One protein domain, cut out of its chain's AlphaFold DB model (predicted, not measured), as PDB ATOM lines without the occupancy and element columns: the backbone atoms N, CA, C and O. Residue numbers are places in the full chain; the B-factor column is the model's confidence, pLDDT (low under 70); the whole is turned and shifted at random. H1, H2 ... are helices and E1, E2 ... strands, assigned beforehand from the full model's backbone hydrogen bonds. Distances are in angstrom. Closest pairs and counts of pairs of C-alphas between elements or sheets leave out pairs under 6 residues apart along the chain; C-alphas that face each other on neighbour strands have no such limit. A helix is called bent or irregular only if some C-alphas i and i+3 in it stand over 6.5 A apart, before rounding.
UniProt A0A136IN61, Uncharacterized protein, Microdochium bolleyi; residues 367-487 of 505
ATOM      1  N   TYR A 367      86.023 134.339 178.421       59.41
ATOM      2  CA  TYR A 367      86.263 135.768 178.580       59.41
ATOM      3  C   TYR A 367      86.759 136.355 177.270       59.41
ATOM      4  O   TYR A 367      87.331 135.658 176.436       59.41
ATOM      5  N   LEU A 368      86.482 137.637 177.065       64.06
ATOM      6  CA  LEU A 368      86.998 138.365 175.920       64.06
ATOM      7  C   LEU A 368      88.388 138.888 176.303       64.06
ATOM      8  O   LEU A 368      88.500 139.861 177.050       64.06
ATOM      9  N   GLY A 369      89.429 138.179 175.871       58.91
ATOM     10  CA  GLY A 369      90.827 138.525 176.122       58.91
ATOM     11  C   GLY A 369      91.398 139.361 174.979       58.91
ATOM     12  O   GLY A 369      90.986 139.202 173.830       58.91
ATOM     13  N   VAL A 370      92.330 140.269 175.281       61.34
ATOM     14  CA  VAL A 370      93.115 140.968 174.254       61.34
ATOM     15  C   VAL A 370      94.413 140.203 174.046       61.34
ATOM     16  O   VAL A 370      95.220 140.093 174.970       61.34
ATOM     17  N   GLN A 371      94.645 139.704 172.832       61.44
ATOM     18  CA  GLN A 371      95.899 139.019 172.527       61.44
ATOM     19  C   GLN A 371      97.040 140.023 172.389       61.44
ATOM     20  O   GLN A 371      96.905 141.086 171.771       61.44
ATOM     21  N   SER A 372      98.163 139.693 173.027       49.69
ATOM     22  CA  SER A 372      99.289 140.595 173.229       49.69
ATOM     23  C   SER A 372      99.817 141.147 171.899       49.69
ATOM     24  O   SER A 372     100.126 140.412 170.966       49.69
ATOM     25  N   ALA A 373      99.932 142.479 171.861       51.22
ATOM     26  CA  ALA A 373     100.533 143.321 170.820       51.22
ATOM     27  C   ALA A 373      99.649 143.900 169.699       51.22
ATOM     28  O   ALA A 373     100.167 144.701 168.923       51.22
ATOM     29  N   GLY A 374      98.335 143.656 169.620       49.47
ATOM     30  CA  GLY A 374      97.593 144.366 168.572       49.47
ATOM     31  C   GLY A 374      96.094 144.289 168.638       49.47
ATOM     32  O   GLY A 374      95.558 143.437 167.957       49.47
ATOM     33  N   ALA A 375      95.460 145.204 169.389       58.75
ATOM     34  CA  ALA A 375      94.055 145.656 169.322       58.75
ATOM     35  C   ALA A 375      92.953 144.599 169.091       58.75
ATOM     36  O   ALA A 375      91.808 144.972 168.853       58.75
ATOM     37  N   ARG A 376      93.285 143.310 169.148       59.06
ATOM     38  CA  ARG A 376      92.470 142.170 168.768       59.06
ATOM     39  C   ARG A 376      91.948 141.552 170.040       59.06
ATOM     40  O   ARG A 376      92.738 141.114 170.877       59.06
ATOM     41  N   ALA A 377      90.634 141.522 170.162       62.84
ATOM     42  CA  ALA A 377      89.965 140.814 171.226       62.84
ATOM     43  C   ALA A 377      89.372 139.519 170.664       62.84
ATOM     44  O   ALA A 377      88.679 139.530 169.640       62.84
ATOM     45  N   THR A 378      89.679 138.400 171.308       64.75
ATOM     46  CA  THR A 378      89.175 137.074 170.945       64.75
ATOM     47  C   THR A 378      88.488 136.449 172.149       64.75
ATOM     48  O   THR A 378      88.766 136.778 173.304       64.75
ATOM     49  N   TRP A 379      87.527 135.569 171.880       65.50
ATOM     50  CA  TRP A 379      86.943 134.755 172.936       65.50
ATOM     51  C   TRP A 379      87.965 133.707 173.355       65.50
ATOM     52  O   TRP A 379      88.384 132.885 172.538       65.50
ATOM     53  N   GLU A 380      88.357 133.748 174.621       63.19
ATOM     54  CA  GLU A 380      89.322 132.830 175.201       63.19
ATOM     55  C   GLU A 380      88.622 131.854 176.147       63.19
ATOM     56  O   GLU A 380      87.791 132.229 176.980       63.19
ATOM     57  N   TYR A 381      88.985 130.579 176.015       63.03
ATOM     58  CA  TYR A 381      88.636 129.516 176.950       63.03
ATOM     59  C   TYR A 381      89.903 128.808 177.396       63.03
ATOM     60  O   TYR A 381      90.637 128.285 176.563       63.03
ATOM     61  N   SER A 382      90.175 128.781 178.704       64.31
ATOM     62  CA  SER A 382      91.390 128.154 179.244       64.31
ATOM     63  C   SER A 382      92.677 128.620 178.529       64.31
ATOM     64  O   SER A 382      93.595 127.827 178.319       64.31
ATOM     65  N   ASN A 383      92.734 129.903 178.146       60.44
ATOM     66  CA  ASN A 383      93.821 130.540 177.384       60.44
ATOM     67  C   ASN A 383      93.966 130.057 175.924       60.44
ATOM     68  O   ASN A 383      95.010 130.253 175.307       60.44
ATOM     69  N   VAL A 384      92.935 129.421 175.363       58.62
ATOM     70  CA  VAL A 384      92.857 129.042 173.947       58.62
ATOM     71  C   VAL A 384      91.910 129.993 173.223       58.62
ATOM     72  O   VAL A 384      90.763 130.172 173.634       58.62
ATOM     73  N   ALA A 385      92.399 130.588 172.139       59.38
ATOM     74  CA  ALA A 385      91.641 131.482 171.275       59.38
ATOM     75  C   ALA A 385      90.605 130.718 170.443       59.38
ATOM     76  O   ALA A 385      90.923 129.693 169.839       59.38
ATOM     77  N   LEU A 386      89.383 131.237 170.358       60.56
ATOM     78  CA  LEU A 386      88.374 130.747 169.424       60.56
ATOM     79  C   LEU A 386      88.393 131.596 168.144       60.56
ATOM     80  O   LEU A 386      87.977 132.751 168.155       60.56
ATOM     81  N   ASP A 387      88.801 131.001 167.021       55.88
ATOM     82  CA  ASP A 387      88.947 131.649 165.699       55.88
ATOM     83  C   ASP A 387      87.630 132.116 165.034       55.88
ATOM     84  O   ASP A 387      87.602 132.460 163.853       55.88
ATOM     85  N   LYS A 388      86.498 132.121 165.745       56.38
ATOM     86  CA  LYS A 388      85.179 132.337 165.122       56.38
ATOM     87  C   LYS A 388      84.793 133.806 164.933       56.38
ATOM     88  O   LYS A 388      83.954 134.098 164.089       56.38
ATOM     89  N   SER A 389      85.412 134.725 165.667       62.38
ATOM     90  CA  SER A 389      85.176 136.167 165.535       62.38
ATOM     91  C   SER A 389      86.371 136.931 166.101       62.38
ATOM     92  O   SER A 389      86.674 136.791 167.287       62.38
ATOM     93  N   THR A 390      87.042 137.730 165.269       70.06
ATOM     94  CA  THR A 390      88.100 138.635 165.736       70.06
ATOM     95  C   THR A 390      87.502 140.020 165.903       70.06
ATOM     96  O   THR A 390      87.075 140.636 164.927       70.06
ATOM     97  N   PHE A 391      87.480 140.526 167.127       79.69
ATOM     98  CA  PHE A 391      87.120 141.915 167.370       79.69
ATOM     99  C   PHE A 391      88.371 142.774 167.309       79.69
ATOM    100  O   PHE A 391      89.437 142.336 167.731       79.69
ATOM    101  N   VAL A 392      88.252 143.989 166.791       79.56
ATOM    102  CA  VAL A 392      89.334 144.965 166.743       79.56
ATOM    103  C   VAL A 392      88.870 146.299 167.303       79.56
ATOM    104  O   VAL A 392      87.726 146.705 167.114       79.56
ATOM    105  N   VAL A 393      89.763 146.994 167.999       78.75
ATOM    106  CA  VAL A 393      89.559 148.408 168.327       78.75
ATOM    107  C   VAL A 393      90.147 149.230 167.194       78.75
ATOM    108  O   VAL A 393      91.344 149.141 166.914       78.75
ATOM    109  N   ASN A 394      89.299 150.003 166.522       77.19
ATOM    110  CA  ASN A 394      89.745 150.828 165.415       77.19
ATOM    111  C   ASN A 394      90.586 152.020 165.916       77.19
ATOM    112  O   ASN A 394      90.570 152.340 167.110       77.19
ATOM    113  N   PRO A 395      91.326 152.698 165.025       73.12
ATOM    114  CA  PRO A 395      92.162 153.834 165.411       73.12
ATOM    115  C   PRO A 395      91.399 154.991 166.083       73.12
ATOM    116  O   PRO A 395      91.978 155.713 166.889       73.12
ATOM    117  N   ASP A 396      90.099 155.132 165.812       76.00
ATOM    118  CA  ASP A 396      89.220 156.133 166.433       76.00
ATOM    119  C   ASP A 396      88.682 155.698 167.818       76.00
ATOM    120  O   ASP A 396      87.901 156.413 168.456       76.00
ATOM    121  N   GLY A 397      89.077 154.514 168.300       77.88
ATOM    122  CA  GLY A 397      88.665 153.962 169.589       77.88
ATOM    123  C   GLY A 397      87.254 153.368 169.601       77.88
ATOM    124  O   GLY A 397      86.614 153.358 170.656       77.88
ATOM    125  N   PHE A 398      86.742 152.903 168.459       86.56
ATOM    126  CA  PHE A 398      85.467 152.186 168.366       86.56
ATOM    127  C   PHE A 398      85.667 150.677 168.243       86.56
ATOM    128  O   PHE A 398      86.645 150.200 167.667       86.56
ATOM    129  N   PHE A 399      84.715 149.933 168.800       87.12
ATOM    130  CA  PHE A 399      84.695 148.480 168.752       87.12
ATOM    131  C   PHE A 399      84.175 147.994 167.395       87.12
ATOM    132  O   PHE A 399      83.072 148.350 166.975       87.12
ATOM    133  N   GLU A 400      84.962 147.171 166.715       86.00
ATOM    134  CA  GLU A 400      84.634 146.598 165.415       86.00
ATOM    135  C   GLU A 400      84.825 145.081 165.442       86.00
ATOM    136  O   GLU A 400      85.595 144.537 166.229       86.00
ATOM    137  N   MET A 401      84.114 144.379 164.571       82.44
ATOM    138  CA  MET A 401      84.251 142.949 164.352       82.44
ATOM    139  C   MET A 401      84.751 142.731 162.928       82.44
ATOM    140  O   MET A 401      84.104 143.140 161.964       82.44
ATOM    141  N   ALA A 402      85.911 142.092 162.803       73.75
ATOM    142  CA  ALA A 402      86.426 141.617 161.532       73.75
ATOM    143  C   ALA A 402      85.835 140.229 161.270       73.75
ATOM    144  O   ALA A 402      86.146 139.269 161.984       73.75
ATOM    145  N   VAL A 403      84.972 140.128 160.258       67.94
ATOM    146  CA  VAL A 403      84.385 138.854 159.837       67.94
ATOM    147  C   VAL A 403      84.912 138.504 158.456       67.94
ATOM    148  O   VAL A 403      84.843 139.306 157.524       67.94
ATOM    149  N   THR A 404      85.414 137.282 158.310       59.88
ATOM    150  CA  THR A 404      85.726 136.716 156.999       59.88
ATOM    151  C   THR A 404      84.467 136.032 156.471       59.88
ATOM    152  O   THR A 404      84.162 134.906 156.859       59.88
ATOM    153  N   LEU A 405      83.718 136.709 155.600       56.69
ATOM    154  CA  LEU A 405      82.553 136.134 154.921       56.69
ATOM    155  C   LEU A 405      82.933 135.840 153.468       56.69
ATOM    156  O   LEU A 405      83.263 136.747 152.710       56.69
ATOM    157  N   SER A 406      82.908 134.565 153.068       55.88
ATOM    158  CA  SER A 406      83.098 134.137 151.667       55.88
ATOM    159  C   SER A 406      84.347 134.704 150.966       55.88
ATOM    160  O   SER A 406      84.309 135.022 149.781       55.88
ATOM    161  N   GLY A 407      85.464 134.839 151.687       56.94
ATOM    162  CA  GLY A 407      86.731 135.336 151.131       56.94
ATOM    163  C   GLY A 407      86.868 136.862 151.066       56.94
ATOM    164  O   GLY A 407      87.918 137.343 150.645       56.94
ATOM    165  N   ALA A 408      85.866 137.619 151.521       50.12
ATOM    166  CA  ALA A 408      85.971 139.055 151.751       50.12
ATOM    167  C   ALA A 408      86.047 139.349 153.257       50.12
ATOM    168  O   ALA A 408      85.306 138.776 154.060       50.12
ATOM    169  N   THR A 409      86.948 140.255 153.638       65.50
ATOM    170  CA  THR A 409      87.028 140.780 155.004       65.50
ATOM    171  C   THR A 409      86.109 141.988 155.095       65.50
ATOM    172  O   THR A 409      86.451 143.063 154.602       65.50
ATOM    173  N   GLU A 410      84.937 141.816 155.702       75.31
ATOM    174  CA  GLU A 410      84.041 142.929 156.001       75.31
ATOM    175  C   GLU A 410      84.216 143.354 157.463       75.31
ATOM    176  O   GLU A 410      84.379 142.525 158.363       75.31
ATOM    177  N   ILE A 411      84.224 144.669 157.691       81.25
ATOM    178  CA  ILE A 411      84.328 145.262 159.024       81.25
ATOM    179  C   ILE A 411      82.928 145.687 159.455       81.25
ATOM    180  O   ILE A 411      82.330 146.590 158.861       81.25
ATOM    181  N   LEU A 412      82.424 145.048 160.508       87.31
ATOM    182  CA  LEU A 412      81.171 145.424 161.148       87.31
ATOM    183  C   LEU A 412      81.470 146.304 162.358       87.31
ATOM    184  O   LEU A 412      82.293 145.955 163.201       87.31
ATOM    185  N   VAL A 413      80.804 147.448 162.458       90.31
ATOM    186  CA  VAL A 413      80.977 148.387 163.569       90.31
ATOM    187  C   VAL A 413      79.923 148.089 164.627       90.31
ATOM    188  O   VAL A 413      78.741 147.937 164.314       90.31
ATOM    189  N   ALA A 414      80.351 148.005 165.885       91.50
ATOM    190  CA  ALA A 414      79.443 147.813 167.003       91.50
ATOM    191  C   ALA A 414      78.710 149.120 167.332       91.50
ATOM    192  O   ALA A 414      79.316 150.185 167.496       91.50
ATOM    193  N   MET A 415      77.396 149.034 167.486       93.62
ATOM    194  CA  MET A 415      76.548 150.148 167.889       93.62
ATOM    195  C   MET A 415      75.462 149.690 168.856       93.62
ATOM    196  O   MET A 415      75.186 148.502 169.008       93.62
ATOM    197  N   ARG A 416      74.792 150.659 169.466       93.38
ATOM    198  CA  ARG A 416      73.519 150.453 170.158       93.38
ATOM    199  C   ARG A 416      72.502 151.486 169.707       93.38
ATOM    200  O   ARG A 416      72.886 152.582 169.294       93.38
ATOM    201  N   LEU A 417      71.222 151.178 169.861       94.06
ATOM    202  CA  LEU A 417      70.154 152.125 169.556       94.06
ATOM    203  C   LEU A 417      69.972 153.135 170.700       94.06
ATOM    204  O   LEU A 417      70.069 152.798 171.883       94.06
ATOM    205  N   THR A 418      69.700 154.396 170.362       91.94
ATOM    206  CA  THR A 418      69.416 155.449 171.358       91.94
ATOM    207  C   THR A 418      68.056 155.259 172.026       91.94
ATOM    208  O   THR A 418      67.889 155.635 173.187       91.94
ATOM    209  N   SER A 419      67.110 154.598 171.351       92.00
ATOM    210  CA  SER A 419      65.803 154.218 171.905       92.00
ATOM    211  C   SER A 419      65.906 153.304 173.132       92.00
ATOM    212  O   SER A 419      65.001 153.284 173.957       92.00
ATOM    213  N   GLU A 420      67.023 152.592 173.303       88.44
ATOM    214  CA  GLU A 420      67.257 151.673 174.426       88.44
ATOM    215  C   GLU A 420      67.897 152.361 175.646       88.44
ATOM    216  O   GLU A 420      68.318 151.712 176.607       88.44
ATOM    217  N   ASN A 421      67.982 153.698 175.651       85.12
ATOM    218  CA  ASN A 421      68.622 154.448 176.730       85.12
ATOM    219  C   ASN A 421      67.987 154.208 178.113       85.12
ATOM    220  O   ASN A 421      68.687 154.280 179.127       85.12
ATOM    221  N   SER A 422      66.685 153.942 178.166       83.75
ATOM    222  CA  SER A 422      65.931 153.708 179.403       83.75
ATOM    223  C   SER A 422      66.042 152.274 179.927       83.75
ATOM    224  O   SER A 422      65.758 152.048 181.101       83.75
ATOM    225  N   LEU A 423      66.479 151.318 179.103       84.25
ATOM    226  CA  LEU A 423      66.510 149.905 179.481       84.25
ATOM    227  C   LEU A 423      67.635 149.619 180.482       84.25
ATOM    228  O   LEU A 423      68.664 150.292 180.482       84.25
ATOM    229  N   ALA A 424      67.482 148.616 181.344       81.50
ATOM    230  CA  ALA A 424      68.563 148.210 182.248       81.50
ATOM    231  C   ALA A 424      69.747 147.629 181.449       81.50
ATOM    232  O   ALA A 424      70.886 148.083 181.602       81.50
ATOM    233  N   SER A 425      69.434 146.787 180.461       83.19
ATOM    234  CA  SER A 425      70.360 146.211 179.488       83.19
ATOM    235  C   SER A 425      69.992 146.605 178.050       83.19
ATOM    236  O   SER A 425      68.826 146.829 177.743       83.19
ATOM    237  N   THR A 426      70.988 146.735 177.172       87.94
ATOM    238  CA  THR A 426      70.822 147.099 175.748       87.94
ATOM    239  C   THR A 426      71.589 146.115 174.881       87.94
ATOM    240  O   THR A 426      72.666 145.670 175.281       87.94
ATOM    241  N   ALA A 427      71.038 145.750 173.726       88.25
ATOM    242  CA  ALA A 427      71.723 144.870 172.790       88.25
ATOM    243  C   ALA A 427      72.775 145.659 171.995       88.25
ATOM    244  O   ALA A 427      72.558 146.801 171.587       88.25
ATOM    245  N   VAL A 428      73.926 145.037 171.762       89.81
ATOM    246  CA  VAL A 428      74.939 145.527 170.829       89.81
ATOM    247  C   VAL A 428      74.655 144.919 169.469       89.81
ATOM    248  O   VAL A 428      74.603 143.701 169.303       89.81
ATOM    249  N   LEU A 429      74.486 145.796 168.490       90.69
ATOM    250  CA  LEU A 429      74.260 145.451 167.099       90.69
ATOM    251  C   LEU A 429      75.571 145.622 166.337       90.69
ATOM    252  O   LEU A 429      76.268 146.620 166.516       90.69
ATOM    253  N   PHE A 430      75.888 144.665 165.471       88.38
ATOM    254  CA  PHE A 430      77.016 144.750 164.549       88.38
ATOM    255  C   PHE A 430      76.471 144.952 163.144       88.38
ATOM    256  O   PHE A 430      75.756 144.097 162.629       88.38
ATOM    257  N   GLU A 431      76.801 146.086 162.539       91.38
ATOM    258  CA  GLU A 431      76.301 146.468 161.221       91.38
ATOM    259  C   GLU A 431      77.424 147.023 160.353       91.38
ATOM    260  O   GLU A 431      78.507 147.370 160.833       91.38
ATOM    261  N   ARG A 432      77.164 147.128 159.050       90.19
ATOM    262  CA  ARG A 432      78.122 147.722 158.109       90.19
ATOM    263  C   ARG A 432      78.413 149.171 158.490       90.19
ATOM    264  O   ARG A 432      77.499 149.911 158.852       90.19
ATOM    265  N   ARG A 433      79.678 149.592 158.363       88.44
ATOM    266  CA  ARG A 433      80.133 150.932 158.779       88.44
ATOM    267  C   ARG A 433      79.248 152.059 158.238       88.44
ATOM    268  O   ARG A 433      78.866 152.924 159.017       88.44
ATOM    269  N   SER A 434      78.871 152.011 156.959       90.81
ATOM    270  CA  SER A 434      77.990 153.012 156.342       90.81
ATOM    271  C   SER A 434      76.636 153.117 157.048       90.81
ATOM    272  O   SER A 434      76.214 154.206 157.415       90.81
ATOM    273  N   ILE A 435      75.999 151.980 157.343       92.88
ATOM    274  CA  ILE A 435      74.710 151.925 158.051       92.88
ATOM    275  C   ILE A 435      74.844 152.499 159.465       92.88
ATOM    276  O   ILE A 435      73.963 153.223 159.934       92.88
ATOM    277  N   VAL A 436      75.933 152.167 160.162       94.00
ATOM    278  CA  VAL A 436      76.189 152.686 161.510       94.00
ATOM    279  C   VAL A 436      76.385 154.199 161.478       94.00
ATOM    280  O   VAL A 436      75.820 154.901 162.312       94.00
ATOM    281  N   GLU A 437      77.155 154.713 160.523       93.50
ATOM    282  CA  GLU A 437      77.407 156.149 160.377       93.50
ATOM    283  C   GLU A 437      76.136 156.929 160.049       93.50
ATOM    284  O   GLU A 437      75.874 157.930 160.717       93.50
ATOM    285  N   ASP A 438      75.293 156.418 159.150       94.25
ATOM    286  CA  ASP A 438      73.995 157.019 158.831       94.25
ATOM    287  C   ASP A 438      73.080 157.081 160.066       94.25
ATOM    288  O   ASP A 438      72.475 158.114 160.365       94.25
ATOM    289  N   ARG A 439      73.008 155.992 160.845       95.56
ATOM    290  CA  ARG A 439      72.189 155.938 162.071       95.56
ATOM    291  C   ARG A 439      72.722 156.843 163.176       95.56
ATOM    292  O   ARG A 439      71.928 157.416 163.922       95.56
ATOM    293  N   VAL A 440      74.041 156.960 163.303       93.94
ATOM    294  CA  VAL A 440      74.689 157.853 164.275       93.94
ATOM    295  C   VAL A 440      74.466 159.310 163.884       93.94
ATOM    296  O   VAL A 440      74.084 160.106 164.739       93.94
ATOM    297  N   ALA A 441      74.614 159.654 162.602       93.31
ATOM    298  CA  ALA A 441      74.318 160.988 162.085       93.31
ATOM    299  C   ALA A 441      72.838 161.366 162.280       93.31
ATOM    300  O   ALA A 441      72.530 162.508 162.614       93.31
ATOM    301  N   ALA A 442      71.930 160.393 162.159       94.56
ATOM    302  CA  ALA A 442      70.506 160.565 162.441       94.56
ATOM    303  C   ALA A 442      70.151 160.593 163.946       94.56
ATOM    304  O   ALA A 442      68.980 160.744 164.292       94.56
ATOM    305  N   GLY A 443      71.116 160.402 164.857       93.19
ATOM    306  CA  GLY A 443      70.867 160.339 166.305       93.19
ATOM    307  C   GLY A 443      70.100 159.090 166.772       93.19
ATOM    308  O   GLY A 443      69.621 159.036 167.907       93.19
ATOM    309  N   LEU A 444      69.980 158.073 165.915       95.25
ATOM    310  CA  LEU A 444      69.268 156.819 166.191       95.25
ATOM    311  C   LEU A 444      70.158 155.763 166.853       95.25
ATOM    312  O   LEU A 444      69.656 154.798 167.435       95.25
ATOM    313  N   ALA A 445      71.477 155.925 166.758       95.19
ATOM    314  CA  ALA A 445      72.443 154.997 167.322       95.19
ATOM    315  C   ALA A 445      73.663 155.711 167.909       95.19
ATOM    316  O   ALA A 445      73.964 156.857 167.580       95.19
ATOM    317  N   VAL A 446      74.385 155.000 168.773       92.56
ATOM    318  CA  VAL A 446      75.683 155.414 169.319       92.56
ATOM    319  C   VAL A 446      76.697 154.322 169.000       92.56
ATOM    320  O   VAL A 446      76.444 153.150 169.291       92.56
ATOM    321  N   LYS A 447      77.841 154.698 168.408       92.88
ATOM    322  CA  LYS A 447      78.968 153.774 168.198       92.88
ATOM    323  C   LYS A 447      79.505 153.321 169.553       92.88
ATOM    324  O   LYS A 447      79.648 154.139 170.463       92.88
ATOM    325  N   LEU A 448      79.831 152.041 169.678       90.81
ATOM    326  CA  LEU A 448      80.394 151.517 170.911       90.81
ATOM    327  C   LEU A 448      81.873 151.897 171.009       90.81
ATOM    328  O   LEU A 448      82.680 151.503 170.166       90.81
ATOM    329  N   GLY A 449      82.230 152.678 172.026       87.69
ATOM    330  CA  GLY A 449      83.622 152.961 172.341       87.69
ATOM    331  C   GLY A 449      84.294 151.725 172.926       87.69
ATOM    332  O   GLY A 449      83.678 150.984 173.690       87.69
ATOM    333  N   ALA A 450      85.561 151.516 172.595       82.38
ATOM    334  CA  ALA A 450      86.386 150.492 173.209       82.38
ATOM    335  C   ALA A 450      87.727 151.071 173.649       82.38
ATOM    336  O   ALA A 450      88.289 151.960 173.011       82.38
ATOM    337  N   CYS A 451      88.250 150.532 174.741       76.44
ATOM    338  CA  CYS A 451      89.590 150.812 175.217       76.44
ATOM    339  C   CYS A 451      90.223 149.547 175.780       76.44
ATOM    340  O   CYS A 451      89.563 148.776 176.466       76.44
ATOM    341  N   VAL A 452      91.528 149.396 175.576       70.94
ATOM    342  CA  VAL A 452      92.340 148.390 176.259       70.94
ATOM    343  C   VAL A 452      93.072 149.036 177.435       70.94
ATOM    344  O   VAL A 452      93.848 149.974 177.251       70.94
ATOM    345  N   ASP A 453      92.835 148.537 178.646       67.94
ATOM    346  CA  ASP A 453      93.651 148.876 179.809       67.94
ATOM    347  C   ASP A 453      95.031 148.230 179.650       67.94
ATOM    348  O   ASP A 453      95.174 147.014 179.736       67.94
ATOM    349  N   GLN A 454      96.062 149.043 179.421       62.59
ATOM    350  CA  GLN A 454      97.427 148.557 179.207       62.59
ATOM    351  C   GLN A 454      98.024 147.844 180.425       62.59
ATOM    352  O   GLN A 454      98.914 147.015 180.259       62.59
ATOM    353  N   SER A 455      97.559 148.161 181.638       58.84
ATOM    354  CA  SER A 455      98.097 147.565 182.864       58.84
ATOM    355  C   SER A 455      97.562 146.155 183.107       58.84
ATOM    356  O   SER A 455      98.270 145.315 183.657       58.84
ATOM    357  N   THR A 456      96.329 145.887 182.673       66.75
ATOM    358  CA  THR A 456      95.649 144.605 182.903       66.75
ATOM    359  C   THR A 456      95.425 143.788 181.632       66.75
ATOM    360  O   THR A 456      95.088 142.613 181.721       66.75
ATOM    361  N   GLY A 457      95.593 144.393 180.454       64.31
ATOM    362  CA  GLY A 457      95.224 143.808 179.164       64.31
ATOM    363  C   GLY A 457      93.711 143.718 178.938       64.31
ATOM    364  O   GLY A 457      93.280 143.156 177.936       64.31
ATOM    365  N   ASN A 458      92.887 144.250 179.847       67.06
ATOM    366  CA  ASN A 458      91.437 144.098 179.772       67.06
ATOM    367  C   ASN A 458      90.812 145.058 178.758       67.06
ATOM    368  O   ASN A 458      91.155 146.241 178.701       67.06
ATOM    369  N   LEU A 459      89.827 144.561 178.008       70.88
ATOM    370  CA  LEU A 459      88.991 145.383 177.145       70.88
ATOM    371  C   LEU A 459      87.826 145.990 177.940       70.88
ATOM    372  O   LEU A 459      87.060 145.285 178.593       70.88
ATOM    373  N   LEU A 460      87.673 147.305 177.834       76.19
ATOM    374  CA  LEU A 460      86.569 148.090 178.369       76.19
ATOM    375  C   LEU A 460      85.720 148.584 177.204       76.19
ATOM    376  O   LEU A 460      86.234 149.234 176.293       76.19
ATOM    377  N   LEU A 461      84.422 148.309 177.259       82.75
ATOM    378  CA  LEU A 461      83.452 148.818 176.298       82.75
ATOM    379  C   LEU A 461      82.660 149.950 176.954       82.75
ATOM    380  O   LEU A 461      82.212 149.812 178.088       82.75
ATOM    381  N   ASP A 462      82.501 151.064 176.246       82.88
ATOM    382  CA  ASP A 462      81.720 152.211 176.698       82.88
ATOM    383  C   ASP A 462      80.669 152.579 175.655       82.88
ATOM    384  O   ASP A 462      80.957 153.061 174.557       82.88
ATOM    385  N   ALA A 463      79.415 152.354 176.029       73.81
ATOM    386  CA  ALA A 463      78.237 152.728 175.257       73.81
ATOM    387  C   ALA A 463      77.726 154.143 175.591       73.81
ATOM    388  O   ALA A 463      76.683 154.569 175.079       73.81
ATOM    389  N   GLY A 464      78.402 154.857 176.488       72.25
ATOM    390  CA  GLY A 464      77.889 156.036 177.162       72.25
ATOM    391  C   GLY A 464      76.930 155.683 178.305       72.25
ATOM    392  O   GLY A 464      76.430 154.562 178.434       72.25
ATOM    393  N   MET A 465      76.645 156.682 179.146       73.81
ATOM    394  CA  MET A 465      75.754 156.580 180.316       73.81
ATOM    395  C   MET A 465      76.159 155.513 181.352       73.81
ATOM    396  O   MET A 465      75.289 154.901 181.977       73.81
ATOM    397  N   GLY A 466      77.462 155.274 181.519       72.38
ATOM    398  CA  GLY A 466      77.993 154.394 182.566       72.38
ATOM    399  C   GLY A 466      77.774 152.897 182.329       72.38
ATOM    400  O   GLY A 466      77.897 152.116 183.266       72.38
ATOM    401  N   ARG A 467      77.442 152.482 181.101       75.62
ATOM    402  CA  ARG A 467      77.349 151.063 180.731       75.62
ATOM    403  C   ARG A 467      78.736 150.527 180.405       75.62
ATOM    404  O   ARG A 467      79.189 150.670 179.272       75.62
ATOM    405  N   THR A 468      79.388 149.929 181.393       70.56
ATOM    406  CA  THR A 468      80.733 149.353 181.238       70.56
ATOM    407  C   THR A 468      80.747 147.830 181.304       70.56
ATOM    408  O   THR A 468      81.743 147.210 180.937       70.56
ATOM    409  N   ASN A 469      79.638 147.220 181.729       71.00
ATOM    410  CA  ASN A 469      79.526 145.775 181.847       71.00
ATOM    411  C   ASN A 469      78.881 145.174 180.591       71.00
ATOM    412  O   ASN A 469      77.913 145.733 180.078       71.00
ATOM    413  N   PHE A 470      79.399 144.048 180.094       74.94
ATOM    414  CA  PHE A 470      78.956 143.397 178.856       74.94
ATOM    415  C   PHE A 470      78.670 141.888 178.998       74.94
ATOM    416  O   PHE A 470      79.559 141.094 179.251       74.94
ATOM    417  N   LEU A 471      77.450 141.422 178.761       73.75
ATOM    418  CA  LEU A 471      77.156 139.986 178.736       73.75
ATOM    419  C   LEU A 471      77.128 139.474 177.297       73.75
ATOM    420  O   LEU A 471      76.441 140.055 176.468       73.75
ATOM    421  N   ALA A 472      77.821 138.377 176.995       73.44
ATOM    422  CA  ALA A 472      77.666 137.689 175.716       73.44
ATOM    423  C   ALA A 472      76.809 136.435 175.882       73.44
ATOM    424  O   ALA A 472      77.187 135.505 176.598       73.44
ATOM    425  N   CYS A 473      75.671 136.408 175.196       71.25
ATOM    426  CA  CYS A 473      74.837 135.226 175.052       71.25
ATOM    427  C   CYS A 473      75.212 134.525 173.743       71.25
ATOM    428  O   CYS A 473      75.162 135.125 172.669       71.25
ATOM    429  N   PHE A 474      75.560 133.246 173.821       65.50
ATOM    430  CA  PHE A 474      75.774 132.419 172.638       65.50
ATOM    431  C   PHE A 474      74.551 131.536 172.419       65.50
ATOM    432  O   PHE A 474      74.107 130.860 173.345       65.50
ATOM    433  N   ASP A 475      74.039 131.525 171.194       64.62
ATOM    434  CA  ASP A 475      73.134 130.478 170.730       64.62
ATOM    435  C   ASP A 475      73.974 129.329 170.141       64.62
ATOM    436  O   ASP A 475      75.032 129.561 169.557       64.62
ATOM    437  N   GLN A 476      73.528 128.080 170.300       57.53
ATOM    438  CA  GLN A 476      74.212 126.912 169.737       57.53
ATOM    439  C   GLN A 476      74.250 126.927 168.205       57.53
ATOM    440  O   GLN A 476      75.116 126.280 167.612       57.53
ATOM    441  N   VAL A 477      73.316 127.641 167.571       58.28
ATOM    442  CA  VAL A 477      73.170 127.678 166.111       58.28
ATOM    443  C   VAL A 477      73.824 128.922 165.503       58.28
ATOM    444  O   VAL A 477      74.358 128.858 164.394       58.28
ATOM    445  N   SER A 478      73.840 130.046 166.224       58.19
ATOM    446  CA  SER A 478      74.458 131.283 165.744       58.19
ATOM    447  C   SER A 478      75.957 131.317 166.029       58.19
ATOM    448  O   SER A 478      76.407 131.229 167.169       58.19
ATOM    449  N   ILE A 479      76.747 131.525 164.976       56.31
ATOM    450  CA  ILE A 479      78.197 131.752 165.074       56.31
ATOM    451  C   ILE A 479      78.493 133.096 165.764       56.31
ATOM    452  O   ILE A 479      79.564 133.270 166.343       56.31
ATOM    453  N   ASN A 480      77.533 134.024 165.749       59.12
ATOM    454  CA  ASN A 480      77.699 135.361 166.299       59.12
ATOM    455  C   ASN A 480      77.074 135.450 167.698       59.12
ATOM    456  O   ASN A 480      75.865 135.217 167.827       59.12
ATOM    457  N   PRO A 481      77.855 135.805 168.735       67.06
ATOM    458  CA  PRO A 481      77.311 136.051 170.062       67.06
ATOM    459  C   PRO A 481      76.431 137.301 170.061       67.06
ATOM    460  O   PRO A 481      76.794 138.335 169.497       67.06
ATOM    461  N   PHE A 482      75.302 137.227 170.760       76.75
ATOM    462  CA  PHE A 482      74.541 138.412 171.128       76.75
ATOM    463  C   PHE A 482      75.236 139.077 172.309       76.75
ATOM    464  O   PHE A 482      75.287 138.523 173.407       76.75
ATOM    465  N   LEU A 483      75.798 140.258 172.082       83.19
ATOM    466  CA  LEU A 483      76.447 141.044 173.121       83.19
ATOM    467  C   LEU A 483      75.431 142.030 173.712       83.19
ATOM    468  O   LEU A 483      74.727 142.711 172.978       83.19
ATOM    469  N   TYR A 484      75.359 142.120 175.033       85.69
ATOM    470  CA  TYR A 484      74.479 143.018 175.778       85.69
ATOM    471  C   TYR A 484      75.302 143.905 176.697       85.69
ATOM    472  O   TYR A 484      76.255 143.428 177.297       85.69
ATOM    473  N   LEU A 485      74.917 145.168 176.872       85.38
ATOM    474  CA  LEU A 485      75.570 146.114 177.778       85.38
ATOM    475  C   LEU A 485      74.646 146.506 178.928       85.38
ATOM    476  O   LEU A 485      73.504 146.920 178.713       85.38
ATOM    477  N   THR A 486      75.158 146.446 180.153       81.25
ATOM    478  CA  THR A 486      74.414 146.708 181.391       81.25
ATOM    479  C   THR A 486      75.018 147.853 182.203       81.25
ATOM    480  O   THR A 486      76.225 148.106 182.172       81.25
ATOM    481  N   ARG A 487      74.139 148.576 182.910       76.88
ATOM    482  CA  ARG A 487      74.502 149.581 183.925       76.88
ATOM    483  C   ARG A 487      74.796 148.969 185.296       76.88
ATOM    484  O   ARG A 487      75.385 149.635 186.141       76.88
TER     485      ARG A 487
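This is residues 367 to 487 of the 505 residues of an uncharacterized protein of Microdochium bolleyi (UniProt A0A136IN61). A strongly twisted sheet of nine strands winds round like a barrel left open between E1 and E10, with the small hairpin E8 and E9 packed across one end of it. The short helix H2 lies outside this wall, over E5, and H1 only grazes the sheet. The printed part has 121 residues with two named helices and eleven named strands; along the chain five strands come first, then H1, E6 and H2, and then the last five strands; the large sheet is branched, its neighbour pairs are antiparallel, and the class is mostly strand. The whole is compact, with a radius of gyration of the C-alphas of 14.1 A, and its rounded outline spans 38 by 35 by 32 A.

E1, residues 367 to 370, begins at C-alpha 367 (86.263, 135.768, 178.580). E2 is residues 376 to 381; E3, residues 384 to 393, is 20.4 A long and bends by 96 degrees at residue 388. E4 is residues 399 to 405, and E5, residues 408 to 417, is 27.2 A long. H1, residues 418 to 422, is irregular: C-alphas 419 and 422 are 7.5 A apart. E6, residues 425 to 432, is 22.8 A long. H2, residues 433 to 441, is 12.1 A long. E7 is residues 445 to 447, E8 449 to 452, E9 459 to 462 and E10 469 to 473. E11, residues 482 to 486, ends at C-alpha 486 (74.414, 146.708, 181.391).

E1 to E5 form a meander, each strand the antiparallel neighbour of the one before; N 369 and O 378 are 3.0 A apart, N 377 and O 391 2.8 A, N 392 and O 400 2.8 A, and N 401 and O 412 2.8 A. E4 and E7 lie on one side of E5, with N 446 and O 416 2.9 A apart, and E6 on the other side, with N 415 and O 429 2.8 A apart. E6 pairs with E11 through N 428 and O 483, 2.7 A, and E11 forms a hairpin with E10 through N 484 and O 471, 2.7 A. The hairpin E8 and E9, with N 460 and O 451 2.8 A apart, makes a sandwich, two sheets face to face, with the large sheet; the strands stand at 66 degrees. The closest C-alphas of E4 and E8 are those of Phe 399 and Ala 450, 5.2 A. H2 is on the large sheet at a height of 8.1 A; its closest C-alphas with E5 are Arg 433 and Val 413, 5.5 A. Every O i to N i+4 pair of H2 is within hydrogen-bond range; H1 has 0 of 1, and 1 of 2 O i to N i+3 pairs.

The C-alphas farthest apart, Ser 382 and Ala 442, are 42.1 A apart. The printed part has no cut and no long link. Mean pLDDT of the printed part is 75.4; residues 367 to 389, 403 to 409, 453 to 458 and 474 to 481 are under 70.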